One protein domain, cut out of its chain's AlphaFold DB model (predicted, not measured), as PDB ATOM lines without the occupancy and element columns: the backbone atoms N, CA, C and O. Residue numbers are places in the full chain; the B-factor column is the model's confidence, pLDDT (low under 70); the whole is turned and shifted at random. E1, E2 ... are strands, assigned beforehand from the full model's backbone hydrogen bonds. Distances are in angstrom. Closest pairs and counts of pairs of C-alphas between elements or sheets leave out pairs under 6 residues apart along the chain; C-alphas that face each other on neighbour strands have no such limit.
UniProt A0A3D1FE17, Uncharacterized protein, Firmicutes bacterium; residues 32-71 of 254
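Overview. This is residues 32 to 71 of the 254 residues of an uncharacterized protein of Firmicutes bacterium (UniProt A0A3D1FE17). With little regular structure, the printed part makes a loose rod: the strand pair E1 and E4, then the hairpin E2 and E3 toward one end, with residues 55 to 66 looping back. The 40 residues include four named strands, E1 to E4 in order, holding 14 residues; the class is all strand, and both two-stranded sheets are antiparallel. The radius of gyration of the C-alphas is 12.8 A; the spans are 35 by 16 by 15 A.

Arrangement. E1, residues 40 to 42, runs on into E2, residues 45 to 48, at 25 degrees. E2 forms a hairpin with E3, residues 51 to 54, at 143 degrees; N 46 and O 53 are within hydrogen-bond range at 2.9 A. E4, residues 67 to 69, is antiparallel to E1 at 130 degrees, with N 42 and O 67 within hydrogen-bond range at 2.8 A. E2 and E4 are apart.

Along the chain. E1 begins at C-alpha 40 (-33.227, 47.980, -30.837) and measures 6.2 A, E2 9.9 A, E3 10.1 A and E4 6.9 A, ending at C-alpha 69 (-38.190, 48.231, -33.235).

Size, cuts and confidence. The C-alphas farthest apart, of Pro 34 and Lys 50, are 36.6 A apart. The printed part has no cut; the link E3 to E4 is long. pLDDT is under 70 at residues 32 to 39 and 58 to 62.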
ATOM      1  N   VAL A  32     -36.819  35.539 -46.014       47.69
ATOM      2  CA  VAL A  32     -35.693  35.776 -45.109       47.69
ATOM      3  C   VAL A  32     -35.390  37.259 -45.190       47.69
ATOM      4  O   VAL A  32     -34.794  37.743 -46.149       47.69
ATOM      5  N   TYR A  33     -35.822  38.006 -44.182       52.72
ATOM      6  CA  TYR A  33     -35.303  39.348 -43.976       52.72
ATOM      7  C   TYR A  33     -34.018  39.217 -43.157       52.72
ATOM      8  O   TYR A  33     -34.127  39.012 -41.943       52.72
ATOM      9  N   PRO A  34     -32.813  39.338 -43.754       46.94
ATOM     10  CA  PRO A  34     -31.609  39.442 -42.944       46.94
ATOM     11  C   PRO A  34     -31.783  40.642 -42.001       46.94
ATOM     12  O   PRO A  34     -32.238  41.700 -42.457       46.94
ATOM     13  N   PRO A  35     -31.481  40.507 -40.699       47.88
ATOM     14  CA  PRO A  35     -31.694  41.591 -39.751       47.88
ATOM     15  C   PRO A  35     -30.893  42.841 -40.174       47.88
ATOM     16  O   PRO A  35     -29.660  42.777 -40.282       47.88
ATOM     17  N   PRO A  36     -31.535  43.992 -40.485       45.88
ATOM     18  CA  PRO A  36     -30.812  45.231 -40.716       45.88
ATOM     19  C   PRO A  36     -30.138  45.678 -39.416       45.88
ATOM     20  O   PRO A  36     -30.744  45.679 -38.354       45.88
ATOM     21  N   ARG A  37     -28.901  46.177 -39.510       43.50
ATOM     22  CA  ARG A  37     -28.029  46.598 -38.388       43.50
ATOM     23  C   ARG A  37     -28.547  47.744 -37.478       43.50
ATOM     24  O   ARG A  37     -27.760  48.298 -36.719       43.50
ATOM     25  N   CYS A  38     -29.828  48.116 -37.538       48.88
ATOM     26  CA  CYS A  38     -30.471  49.095 -36.652       48.88
ATOM     27  C   CYS A  38     -31.711  48.472 -35.990       48.88
ATOM     28  O   CYS A  38     -32.844  48.857 -36.281       48.88
ATOM     29  N   GLU A  39     -31.478  47.485 -35.131       64.19
ATOM     30  CA  GLU A  39     -32.493  46.787 -34.346       64.19
ATOM     31  C   GLU A  39     -32.276  47.103 -32.880       64.19
ATOM     32  O   GLU A  39     -31.259  46.730 -32.302       64.19
ATOM     33  N   GLU A  40     -33.219  47.817 -32.282       77.94
ATOM     34  CA  GLU A  40     -33.227  47.980 -30.837       77.94
ATOM     35  C   GLU A  40     -34.263  47.026 -30.266       77.94
ATOM     36  O   GLU A  40     -35.456  47.137 -30.575       77.94
ATOM     37  N   GLU A  41     -33.798  46.075 -29.459       84.38
ATOM     38  CA  GLU A  41     -34.688  45.252 -28.653       84.38
ATOM     39  C   GLU A  41     -35.416  46.148 -27.654       84.38
ATOM     40  O   GLU A  41     -34.813  46.973 -26.964       84.38
ATOM     41  N   VAL A  42     -36.732  46.005 -27.600       87.50
ATOM     42  CA  VAL A  42     -37.582  46.722 -26.659       87.50
ATOM     43  C   VAL A  42     -38.090  45.761 -25.601       87.50
ATOM     44  O   VAL A  42     -38.265  44.567 -25.845       87.50
ATOM     45  N   GLN A  43     -38.372  46.303 -24.419       88.94
ATOM     46  CA  GLN A  43     -38.966  45.524 -23.348       88.94
ATOM     47  C   GLN A  43     -40.269  44.867 -23.818       88.94
ATOM     48  O   GLN A  43     -41.124  45.517 -24.420       88.94
ATOM     49  N   THR A  44     -40.426  43.584 -23.502       90.06
ATOM     50  CA  THR A  44     -41.673  42.848 -23.701       90.06
ATOM     51  C   THR A  44     -42.396  42.637 -22.374       90.06
ATOM     52  O   THR A  44     -41.786  42.595 -21.299       90.06
ATOM     53  N   TRP A  45     -43.719  42.529 -22.456       90.50
ATOM     54  CA  TRP A  45     -44.581  42.171 -21.339       90.50
ATOM     55  C   TRP A  45     -45.479  41.024 -21.770       90.50
ATOM     56  O   TRP A  45     -45.941  40.991 -22.911       90.50
ATOM     57  N   TYR A  46     -45.760  40.115 -20.846       89.31
ATOM     58  CA  TYR A  46     -46.710  39.035 -21.053       89.31
ATOM     59  C   TYR A  46     -47.834  39.130 -20.028       89.31
ATOM     60  O   TYR A  46     -47.678  39.677 -18.935       89.31
ATOM     61  N   ARG A  47     -49.004  38.623 -20.402       88.94
ATOM     62  CA  ARG A  47     -50.180  38.652 -19.542       88.94
ATOM     63  C   ARG A  47     -50.358  37.296 -18.874       88.94
ATOM     64  O   ARG A  47     -50.406  36.281 -19.564       88.94
ATOM     65  N   HIS A  48     -50.524  37.285 -17.556       85.50
ATOM     66  CA  HIS A  48     -50.901  36.090 -16.803       85.50
ATOM     67  C   HIS A  48     -52.106  36.417 -15.917       85.50
ATOM     68  O   HIS A  48     -52.058  37.302 -15.062       85.50
ATOM     69  N   GLY A  49     -53.237  35.755 -16.174       88.19
ATOM     70  CA  GLY A  49     -54.517  36.131 -15.580       88.19
ATOM     71  C   GLY A  49     -54.940  37.555 -15.975       88.19
ATOM     72  O   GLY A  49     -55.174  37.861 -17.150       88.19
ATOM     73  N   LYS A  50     -55.086  38.438 -14.981       91.31
ATOM     74  CA  LYS A  50     -55.494  39.838 -15.197       91.31
ATOM     75  C   LYS A  50     -54.320  40.813 -15.283       91.31
ATOM     76  O   LYS A  50     -54.540  41.930 -15.744       91.31
ATOM     77  N   ASP A  51     -53.118  40.380 -14.917       91.81
ATOM     78  CA  ASP A  51     -51.970  41.261 -14.724       91.81
ATOM     79  C   ASP A  51     -50.953  41.138 -15.861       91.81
ATOM     80  O   ASP A  51     -50.850  40.105 -16.534       91.81
ATOM     81  N   TRP A  52     -50.208  42.224 -16.073       91.38
ATOM     82  CA  TRP A  52     -49.090  42.294 -17.007       91.38
ATOM     83  C   TRP A  52     -47.781  42.167 -16.244       91.38
ATOM     84  O   TRP A  52     -47.522  42.935 -15.320       91.38
ATOM     85  N   TYR A  53     -46.952  41.230 -16.676       88.44
ATOM     86  CA  TYR A  53     -45.630  40.983 -16.126       88.44
ATOM     87  C   TYR A  53     -44.592  41.397 -17.150       88.44
ATOM     88  O   TYR A  53     -44.747  41.170 -18.352       88.44
ATOM     89  N   ARG A  54     -43.526  42.028 -16.669       86.81
ATOM     90  CA  ARG A  54     -42.337  42.255 -17.477       86.81
ATOM     91  C   ARG A  54     -41.700  40.892 -17.771       86.81
ATOM     92  O   ARG A  54     -41.641  40.041 -16.885       86.81
ATOM     93  N   SER A  55     -41.272  40.658 -19.010       83.00
ATOM     94  CA  SER A  55     -40.554  39.423 -19.357       83.00
ATOM     95  C   SER A  55     -39.310  39.268 -18.475       83.00
ATOM     96  O   SER A  55     -38.542  40.223 -18.366       83.00
ATOM     97  N   GLY A  56     -39.146  38.093 -17.853       75.75
ATOM     98  CA  GLY A  56     -38.092  37.803 -16.866       75.75
ATOM     99  C   GLY A  56     -38.389  38.247 -15.423       75.75
ATOM    100  O   GLY A  56     -37.495  38.246 -14.589       75.75
ATOM    101  N   GLU A  57     -39.610  38.702 -15.109       73.38
ATOM    102  CA  GLU A  57     -39.978  39.160 -13.753       73.38
ATOM    103  C   GLU A  57     -41.370  38.652 -13.311       73.38
ATOM    104  O   GLU A  57     -42.105  39.335 -12.594       73.38
ATOM    105  N   GLY A  58     -41.782  37.456 -13.746       63.00
ATOM    106  CA  GLY A  58     -43.103  36.903 -13.425       63.00
ATOM    107  C   GLY A  58     -43.104  35.395 -13.149       63.00
ATOM    108  O   GLY A  58     -42.049  34.769 -13.131       63.00
ATOM    109  N   PRO A  59     -44.284  34.781 -12.912       57.97
ATOM    110  CA  PRO A  59     -44.389  33.370 -12.510       57.97
ATOM    111  C   PRO A  59     -43.817  32.373 -13.531       57.97
ATOM    112  O   PRO A  59     -43.498  31.249 -13.164       57.97
ATOM    113  N   ASN A  60     -43.671  32.799 -14.788       62.50
ATOM    114  CA  ASN A  60     -42.940  32.079 -15.819       62.50
ATOM    115  C   ASN A  60     -41.699  32.918 -16.127       62.50
ATOM    116  O   ASN A  60     -41.774  33.844 -16.931       62.50
ATOM    117  N   ASP A  61     -40.580  32.606 -15.478       61.69
ATOM    118  CA  ASP A  61     -39.312  33.346 -15.598       61.69
ATOM    119  C   ASP A  61     -38.611  33.155 -16.965       61.69
ATOM    120  O   ASP A  61     -37.469  33.542 -17.183       61.69
ATOM    121  N   ALA A  62     -39.301  32.547 -17.931       66.38
ATOM    122  CA  ALA A  62     -38.814  32.406 -19.291       66.38
ATOM    123  C   ALA A  62     -39.127  33.674 -20.103       66.38
ATOM    124  O   ALA A  62     -40.254  34.179 -20.102       66.38
ATOM    125  N   GLN A  63     -38.152  34.178 -20.861       75.56
ATOM    126  CA  GLN A  63     -38.392  35.221 -21.859       75.56
ATOM    127  C   GLN A  63     -39.189  34.635 -23.037       75.56
ATOM    128  O   GLN A  63     -38.616  34.153 -24.006       75.56
ATOM    129  N   LEU A  64     -40.523  34.675 -22.952       84.75
ATOM    130  CA  LEU A  64     -41.433  34.045 -23.926       84.75
ATOM    131  C   LEU A  64     -41.461  34.729 -25.303       84.75
ATOM    132  O   LEU A  64     -41.911  34.138 -26.279       84.75
ATOM    133  N   ALA A  65     -41.043  35.993 -25.380       88.50
ATOM    134  CA  ALA A  65     -41.033  36.760 -26.619       88.50
ATOM    135  C   ALA A  65     -39.962  37.853 -26.596       88.50
ATOM    136  O   ALA A  65     -39.750  38.521 -25.575       88.50
ATOM    137  N   ARG A  66     -39.371  38.097 -27.767       86.44
ATOM    138  CA  ARG A  66     -38.433  39.191 -28.042       86.44
ATOM    139  C   ARG A  66     -39.038  40.121 -29.086       86.44
ATOM    140  O   ARG A  66     -39.665  39.663 -30.039       86.44
ATOM    141  N   CYS A  67     -38.902  41.429 -28.889       87.88
ATOM    142  CA  CYS A  67     -39.490  42.431 -29.772       87.88
ATOM    143  C   CYS A  67     -38.436  43.458 -30.157       87.88
ATOM    144  O   CYS A  67     -37.710  43.955 -29.301       87.88
ATOM    145  N   PHE A  68     -38.387  43.805 -31.437       86.31
ATOM    146  CA  PHE A  68     -37.405  44.732 -31.979       86.31
ATOM    147  C   PHE A  68     -38.128  45.850 -32.708       86.31
ATOM    148  O   PHE A  68     -38.988  45.601 -33.556       86.31
ATOM    149  N   ARG A  69     -37.758  47.098 -32.414       83.56
ATOM    150  CA  ARG A  69     -38.190  48.231 -33.235       83.56
ATOM    151  C   ARG A  69     -37.232  48.393 -34.409       83.56
ATOM    152  O   ARG A  69     -36.017  48.438 -34.230       83.56
ATOM    153  N   ARG A  70     -37.802  48.476 -35.612       76.44
ATOM    154  CA  ARG A  70     -37.081  48.640 -36.879       76.44
ATOM    155  C   ARG A  70     -37.653  49.816 -37.662       76.44
ATOM    156  O   ARG A  70     -38.806  50.200 -37.481       76.44
ATOM    157  N   GLY A  71     -36.847  50.350 -38.573       73.19
ATOM    158  CA  GLY A  71     -37.236  51.435 -39.470       73.19
ATOM    159  C   GLY A  71     -36.490  52.737 -39.199       73.19
ATOM    160  O   GLY A  71     -35.721  52.863 -38.248       73.19
TER     161      GLY A  71